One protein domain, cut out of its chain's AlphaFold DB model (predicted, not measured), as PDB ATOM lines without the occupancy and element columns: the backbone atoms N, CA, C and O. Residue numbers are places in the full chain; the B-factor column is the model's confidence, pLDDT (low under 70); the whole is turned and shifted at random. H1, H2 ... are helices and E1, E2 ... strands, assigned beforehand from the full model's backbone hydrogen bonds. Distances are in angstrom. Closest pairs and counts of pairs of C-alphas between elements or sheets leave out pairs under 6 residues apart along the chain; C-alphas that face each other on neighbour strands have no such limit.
ATOM      1  N   ALA A   7      44.430 -52.369  37.534       73.00
ATOM      2  CA  ALA A   7      44.418 -50.947  37.211       73.00
ATOM      3  C   ALA A   7      45.610 -50.237  37.858       73.00
ATOM      4  O   ALA A   7      45.958 -50.502  39.008       73.00
ATOM      5  N   LEU A   8      46.220 -49.318  37.116       76.25
ATOM      6  CA  LEU A   8      47.305 -48.453  37.560       76.25
ATOM      7  C   LEU A   8      46.754 -47.050  37.805       76.25
ATOM      8  O   LEU A   8      46.154 -46.451  36.911       76.25
ATOM      9  N   PHE A   9      46.994 -46.492  38.993       77.56
ATOM     10  CA  PHE A   9      46.745 -45.071  39.240       77.56
ATOM     11  C   PHE A   9      47.794 -44.241  38.503       77.56
ATOM     12  O   PHE A   9      48.973 -44.271  38.846       77.56
ATOM     13  N   LYS A  10      47.365 -43.496  37.484       85.25
ATOM     14  CA  LYS A  10      48.246 -42.606  36.716       85.25
ATOM     15  C   LYS A  10      48.369 -41.249  37.385       85.25
ATOM     16  O   LYS A  10      49.450 -40.671  37.422       85.25
ATOM     17  N   GLN A  11      47.254 -40.749  37.911       83.81
ATOM     18  CA  GLN A  11      47.194 -39.436  38.532       83.81
ATOM     19  C   GLN A  11      46.034 -39.350  39.522       83.81
ATOM     20  O   GLN A  11      44.940 -39.855  39.265       83.81
ATOM     21  N   THR A  12      46.267 -38.628  40.615       87.75
ATOM     22  CA  THR A  12      45.240 -38.237  41.580       87.75
ATOM     23  C   THR A  12      45.263 -36.724  41.735       87.75
ATOM     24  O   THR A  12      46.314 -36.143  41.992       87.75
ATOM     25  N   THR A  13      44.104 -36.080  41.598       89.19
ATOM     26  CA  THR A  13      43.940 -34.646  41.873       89.19
ATOM     27  C   THR A  13      42.897 -34.456  42.964       89.19
ATOM     28  O   THR A  13      41.734 -34.802  42.763       89.19
ATOM     29  N   VAL A  14      43.295 -33.892  44.108       88.62
ATOM     30  CA  VAL A  14      42.394 -33.612  45.239       88.62
ATOM     31  C   VAL A  14      42.165 -32.109  45.355       88.62
ATOM     32  O   VAL A  14      43.119 -31.342  45.477       88.62
ATOM     33  N   LYS A  15      40.904 -31.670  45.325       90.62
ATOM     34  CA  LYS A  15      40.534 -30.258  45.499       90.62
ATOM     35  C   LYS A  15      39.177 -30.137  46.185       90.62
ATOM     36  O   LYS A  15      38.210 -30.756  45.756       90.62
ATOM     37  N   GLY A  16      39.105 -29.319  47.239       81.12
ATOM     38  CA  GLY A  16      37.839 -28.969  47.899       81.12
ATOM     39  C   GLY A  16      37.029 -30.173  48.397       81.12
ATOM     40  O   GLY A  16      35.811 -30.165  48.282       81.12
ATOM     41  N   GLY A  17      37.697 -31.229  48.878       83.81
ATOM     42  CA  GLY A  17      37.040 -32.447  49.375       83.81
ATOM     43  C   GLY A  17      36.639 -33.461  48.298       83.81
ATOM     44  O   GLY A  17      36.095 -34.507  48.632       83.81
ATOM     45  N   THR A  18      36.931 -33.193  47.023       80.50
ATOM     46  CA  THR A  18      36.715 -34.142  45.920       80.50
ATOM     47  C   THR A  18      38.054 -34.649  45.389       80.50
ATOM     48  O   THR A  18      38.997 -33.868  45.234       80.50
ATOM     49  N   ALA A  19      38.134 -35.945  45.084       82.12
ATOM     50  CA  ALA A  19      39.276 -36.566  44.418       82.12
ATOM     51  C   ALA A  19      38.889 -37.003  42.999       82.12
ATOM     52  O   ALA A  19      37.894 -37.697  42.809       82.12
ATOM     53  N   ASN A  20      39.690 -36.611  42.009       84.44
ATOM     54  CA  ASN A  20      39.643 -37.162  40.659       84.44
ATOM     55  C   ASN A  20      40.783 -38.167  40.497       84.44
ATOM     56  O   ASN A  20      41.943 -37.826  40.740       84.44
ATOM     57  N   LEU A  21      40.440 -39.387  40.087       83.38
ATOM     58  CA  LEU A  21      41.372 -40.493  39.889       83.38
ATOM     59  C   LEU A  21      41.439 -40.820  38.399       83.38
ATOM     60  O   LEU A  21      40.420 -41.134  37.787       83.38
ATOM     61  N   GLN A  22      42.638 -40.765  37.823       83.38
ATOM     62  CA  GLN A  22      42.898 -41.268  36.479       83.38
ATOM     63  C   GLN A  22      43.523 -42.658  36.587       83.38
ATOM     64  O   GLN A  22      44.579 -42.828  37.201       83.38
ATOM     65  N   MET A  23      42.865 -43.644  35.981       77.94
ATOM     66  CA  MET A  23      43.287 -45.041  36.000       77.94
ATOM     67  C   MET A  23      43.605 -45.517  34.584       77.94
ATOM     68  O   MET A  23      42.879 -45.206  33.642       77.94
ATOM     69  N   GLU A  24      44.668 -46.299  34.452       80.00
ATOM     70  CA  GLU A  24      44.964 -47.095  33.264       80.00
ATOM     71  C   GLU A  24      44.644 -48.553  33.583       80.00
ATOM     72  O   GLU A  24      45.169 -49.110  34.544       80.00
ATOM     73  N   ILE A  25      43.744 -49.158  32.814       75.75
ATOM     74  CA  ILE A  25      43.311 -50.538  33.016       75.75
ATOM     75  C   ILE A  25      44.030 -51.430  32.006       75.75
ATOM     76  O   ILE A  25      43.918 -51.210  30.801       75.75
ATOM     77  N   LEU A  26      44.733 -52.449  32.506       74.31
ATOM     78  CA  LEU A  26      45.307 -53.518  31.698       74.31
ATOM     79  C   LEU A  26      44.570 -54.818  32.023       74.31
ATOM     80  O   LEU A  26      44.590 -55.291  33.158       74.31
ATOM     81  N   THR A  27      43.897 -55.385  31.028       71.94
ATOM     82  CA  THR A  27      43.073 -56.582  31.198       71.94
ATOM     83  C   THR A  27      43.075 -57.414  29.921       71.94
ATOM     84  O   THR A  27      43.053 -56.873  28.817       71.94
ATOM     85  N   ASP A  28      43.133 -58.729  30.087       69.12
ATOM     86  CA  ASP A  28      42.923 -59.741  29.051       69.12
ATOM     87  C   ASP A  28      41.457 -60.212  28.994       69.12
ATOM     88  O   ASP A  28      41.102 -61.017  28.134       69.12
ATOM     89  N   ALA A  29      40.602 -59.682  29.877       67.50
ATOM     90  CA  ALA A  29      39.189 -60.006  29.990       67.50
ATOM     91  C   ALA A  29      38.355 -59.041  29.115       67.50
ATOM     92  O   ALA A  29      38.272 -57.846  29.417       67.50
ATOM     93  N   PRO A  30      37.735 -59.506  28.012       66.88
ATOM     94  CA  PRO A  30      37.016 -58.626  27.083       66.88
ATOM     95  C   PRO A  30      35.827 -57.887  27.722       66.88
ATOM     96  O   PRO A  30      35.503 -56.770  27.323       66.88
ATOM     97  N   ASP A  31      35.209 -58.494  28.735       69.81
ATOM     98  CA  ASP A  31      34.082 -57.971  29.514       69.81
ATOM     99  C   ASP A  31      34.480 -56.839  30.479       69.81
ATOM    100  O   ASP A  31      33.645 -56.014  30.857       69.81
ATOM    101  N   ALA A  32      35.764 -56.717  30.825       66.25
ATOM    102  CA  ALA A  32      36.254 -55.614  31.645       66.25
ATOM    103  C   ALA A  32      36.099 -54.248  30.950       66.25
ATOM    104  O   ALA A  32      35.906 -53.234  31.621       66.25
ATOM    105  N   PHE A  33      36.107 -54.205  29.613       68.31
ATOM    106  CA  PHE A  33      35.830 -52.974  28.870       68.31
ATOM    107  C   PHE A  33      34.349 -52.590  28.878       68.31
ATOM    108  O   PHE A  33      34.033 -51.405  28.780       68.31
ATOM    109  N   ASP A  34      33.434 -53.548  29.038       70.44
ATOM    110  CA  ASP A  34      32.006 -53.249  29.155       70.44
ATOM    111  C   ASP A  34      31.667 -52.636  30.521       70.44
ATOM    112  O   ASP A  34      30.826 -51.740  30.591       70.44
ATOM    113  N   LEU A  35      32.409 -52.993  31.578       64.56
ATOM    114  CA  LEU A  35      32.347 -52.302  32.875       64.56
ATOM    115  C   LEU A  35      32.752 -50.822  32.768       64.56
ATOM    116  O   LEU A  35      32.139 -49.966  33.402       64.56
ATOM    117  N   ILE A  36      33.746 -50.497  31.933       64.06
ATOM    118  CA  ILE A  36      34.202 -49.112  31.704       64.06
ATOM    119  C   ILE A  36      33.142 -48.296  30.942       64.06
ATOM    120  O   ILE A  36      33.047 -47.080  31.115       64.06
ATOM    121  N   LYS A  37      32.302 -48.953  30.130       66.12
ATOM    122  CA  LYS A  37      31.214 -48.315  29.368       66.12
ATOM    123  C   LYS A  37      29.967 -48.004  30.211       66.12
ATOM    124  O   LYS A  37      29.076 -47.322  29.709       66.12
ATOM    125  N   MET A  38      29.883 -48.440  31.475       64.50
ATOM    126  CA  MET A  38      28.749 -48.171  32.383       64.50
ATOM    127  C   MET A  38      28.736 -46.726  32.927       64.50
ATOM    128  O   MET A  38      28.558 -46.491  34.124       64.50
ATOM    129  N   SER A  39      28.923 -45.732  32.055       61.97
ATOM    130  CA  SER A  39      28.903 -44.317  32.431       61.97
ATOM    131  C   SER A  39      27.589 -43.954  33.133       61.97
ATOM    132  O   SER A  39      26.512 -44.223  32.602       61.97
ATOM    133  N   GLY A  40      27.673 -43.325  34.307       60.97
ATOM    134  CA  GLY A  40      26.508 -42.916  35.103       60.97
ATOM    135  C   GLY A  40      26.068 -43.916  36.177       60.97
ATOM    136  O   GLY A  40      25.195 -43.580  36.972       60.97
ATOM    137  N   GLN A  41      26.680 -45.104  36.256       68.50
ATOM    138  CA  GLN A  41      26.450 -46.048  37.355       68.50
ATOM    139  C   GLN A  41      27.516 -45.935  38.452       68.50
ATOM    140  O   GLN A  41      28.657 -45.545  38.206       68.50
ATOM    141  N   THR A  42      27.144 -46.294  39.682       66.44
ATOM    142  CA  THR A  42      28.083 -46.378  40.806       66.44
ATOM    143  C   THR A  42      28.867 -47.683  40.731       66.44
ATOM    144  O   THR A  42      28.287 -48.766  40.743       66.44
ATOM    145  N   VAL A  43      30.194 -47.578  40.701       66.62
ATOM    146  CA  VAL A  43      31.119 -48.716  40.747       66.62
ATOM    147  C   VAL A  43      31.895 -48.711  42.062       66.62
ATOM    148  O   VAL A  43      32.343 -47.664  42.527       66.62
ATOM    149  N   PHE A  44      32.062 -49.886  42.668       67.00
ATOM    150  CA  PHE A  44      32.865 -50.057  43.878       67.00
ATOM    151  C   PHE A  44      34.285 -50.477  43.499       67.00
ATOM    152  O   PHE A  44      34.502 -51.574  42.987       67.00
ATOM    153  N   LEU A  45      35.259 -49.608  43.769       68.06
ATOM    154  CA  LEU A  45      36.677 -49.918  43.607       68.06
ATOM    155  C   LEU A  45      37.215 -50.487  44.922       68.06
ATOM    156  O   LEU A  45      37.287 -49.781  45.926       68.06
ATOM    157  N   LYS A  46      37.615 -51.761  44.919       67.56
ATOM    158  CA  LYS A  46      38.347 -52.362  46.037       67.56
ATOM    159  C   LYS A  46      39.841 -52.316  45.731       67.56
ATOM    160  O   LYS A  46      40.331 -53.098  44.924       67.56
ATOM    161  N   VAL A  47      40.565 -51.416  46.390       64.50
ATOM    162  CA  VAL A  47      42.031 -51.401  46.340       64.50
ATOM    163  C   VAL A  47      42.540 -52.467  47.302       64.50
ATOM    164  O   VAL A  47      42.227 -52.438  48.488       64.50
ATOM    165  N   THR A  48      43.283 -53.438  46.783       63.91
ATOM    166  CA  THR A  48      43.994 -54.437  47.590       63.91
ATOM    167  C   THR A  48      45.472 -54.305  47.237       63.91
ATOM    168  O   THR A  48      45.784 -54.310  46.044       63.91
ATOM    169  N   PRO A  49      46.373 -54.108  48.211       58.94
ATOM    170  CA  PRO A  49      47.795 -54.012  47.916       58.94
ATOM    171  C   PRO A  49      48.295 -55.338  47.321       58.94
ATOM    172  O   PRO A  49      47.864 -56.413  47.731       58.94
ATOM    173  N   GLU A  50      49.176 -55.257  46.316       58.59
ATOM    174  CA  GLU A  50      49.719 -56.436  45.611       58.59
ATOM    175  C   GLU A  50      50.612 -57.292  46.531       58.59
ATOM    176  O   GLU A  50      50.761 -58.491  46.315       58.59
ATOM    177  N   GLN A  51      51.135 -56.693  47.605       57.75
ATOM    178  CA  GLN A  51      51.743 -57.380  48.740       57.75
ATOM    179  C   GLN A  51      51.058 -56.941  50.035       57.75
ATOM    180  O   GLN A  51      50.871 -55.748  50.266       57.75
ATOM    181  N   GLU A  52      50.737 -57.896  50.908       59.81
ATOM    182  CA  GLU A  52      50.472 -57.590  52.313       59.81
ATOM    183  C   GLU A  52      51.764 -57.023  52.916       59.81
ATOM    184  O   GLU A  52      52.775 -57.718  53.023       59.81
ATOM    185  N   THR A  53      51.771 -55.735  53.260       56.53
ATOM    186  CA  THR A  53      52.859 -55.155  54.051       56.53
ATOM    187  C   THR A  53      52.731 -55.672  55.472       56.53
ATOM    188  O   THR A  53      51.860 -55.229  56.214       56.53
ATOM    189  N   PHE A  54      53.599 -56.607  55.840       63.53
ATOM    190  CA  PHE A  54      53.806 -56.993  57.229       63.53
ATOM    191  C   PHE A  54      54.547 -55.861  57.945       63.53
ATOM    192  O   PHE A  54      55.621 -55.442  57.504       63.53
ATOM    193  N   GLY A  55      53.964 -55.342  59.025       64.31
ATOM    194  CA  GLY A  55      54.694 -54.506  59.966       64.31
ATOM    195  C   GLY A  55      55.605 -55.392  60.810       64.31
ATOM    196  O   GLY A  55      55.236 -56.515  61.141       64.31
ATOM    197  N   PHE A  56      56.791 -54.906  61.159       70.62
ATOM    198  CA  PHE A  56      57.648 -55.571  62.139       70.62
ATOM    199  C   PHE A  56      57.708 -54.705  63.390       70.62
ATOM    200  O   PHE A  56      57.992 -53.509  63.298       70.62
ATOM    201  N   ASP A  57      57.445 -55.309  64.544       75.44
ATOM    202  CA  ASP A  57      57.728 -54.693  65.833       75.44
ATOM    203  C   ASP A  57      59.252 -54.588  65.997       75.44
ATOM    204  O   ASP A  57      59.962 -55.594  65.991       75.44
ATOM    205  N   SER A  58      59.777 -53.368  66.109       71.44
ATOM    206  CA  SER A  58      61.221 -53.140  66.218       71.44
ATOM    207  C   SER A  58      61.814 -53.518  67.580       71.44
ATOM    208  O   SER A  58      63.034 -53.623  67.686       71.44
ATOM    209  N   GLU A  59      60.989 -53.696  68.613       76.19
ATOM    210  CA  GLU A  59      61.413 -54.076  69.964       76.19
ATOM    211  C   GLU A  59      61.304 -55.587  70.196       76.19
ATOM    212  O   GLU A  59      62.186 -56.177  70.822       76.19
ATOM    213  N   THR A  60      60.254 -56.225  69.673       80.88
ATOM    214  CA  THR A  60      59.991 -57.661  69.887       80.88
ATOM    215  C   THR A  60      60.353 -58.536  68.685       80.88
ATOM    216  O   THR A  60      60.546 -59.742  68.837       80.88
ATOM    217  N   GLY A  61      60.493 -57.948  67.493       74.81
ATOM    218  CA  GLY A  61      60.751 -58.666  66.242       74.81
ATOM    219  C   GLY A  61      59.536 -59.413  65.688       74.81
ATOM    220  O   GLY A  61      59.674 -60.168  64.722       74.81
ATOM    221  N   GLU A  62      58.355 -59.239  66.281       84.62
ATOM    222  CA  GLU A  62      57.138 -59.919  65.852       84.62
ATOM    223  C   GLU A  62      56.525 -59.283  64.598       84.62
ATOM    224  O   GLU A  62      56.632 -58.079  64.348       84.62
ATOM    225  N   ILE A  63      55.856 -60.115  63.797       78.25
ATOM    226  CA  ILE A  63      55.073 -59.661  62.647       78.25
ATOM    227  C   ILE A  63      53.745 -59.106  63.161       78.25
ATOM    228  O   ILE A  63      52.918 -59.856  63.685       78.25
ATOM    229  N   ILE A  64      53.514 -57.814  62.949       72.56
ATOM    230  CA  ILE A  64      52.242 -57.154  63.228       72.56
ATOM    231  C   ILE A  64      51.452 -57.082  61.916       72.56
ATOM    232  O   ILE A  64      51.962 -56.623  60.889       72.56
ATOM    233  N   ARG A  65      50.217 -57.587  61.952       62.72
ATOM    234  CA  ARG A  65      49.245 -57.483  60.855       62.72
ATOM    235  C   ARG A  65      48.444 -56.196  60.946       62.72
ATOM    236  O   ARG A  65      48.069 -55.834  62.083       62.72
TER     237      ARG A  65
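AT A GLANCE: This is residues 7 to 65 of the 65 residues of an uncharacterized protein of Collinsella intestinalis DSM 13280 (UniProt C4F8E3). The printed part has little regular structure: a long two-strand hairpin, E1 and E2, a short helix H1 near E2, and a long unnamed tail, residues 37 to 65, that folds back on itself at its end. The 59 printed residues hold E1, E2 and H1 in that order, the strands antiparallel; the class is mixed, with 23 residues in named elements. The whole is extended, radius of gyration of the C-alphas 17.4 A, spanning 51 by 36 by 20 A.

HOW THE PARTS SIT: E1, residues 7 to 15, and E2, residues 18 to 26, form a hairpin at 167 degrees; N 8 and O 24 are within hydrogen-bond range at 2.8 A. H1, residues 32 to 36, is near E2 and apart from E1. In H1, 0 of 1 O i to N i+4 pairs and 1 of 2 O i to N i+3 pairs are within range.

IN THESE COORDINATES: E1 begins at C-alpha 7 (44.418, -50.947, 37.211), is 22.6 A long and bends by 60 degrees at residue 10. E2 is 25.5 A long. H1 ends at C-alpha 36 (34.202, -49.112, 31.704).

THE WHOLE: The C-alphas farthest apart, of Lys 37 and Glu 59, are 50.9 A apart. The printed part has no cut. Residues 28 to 33, 35 to 55 and 65 are under pLDDT 70.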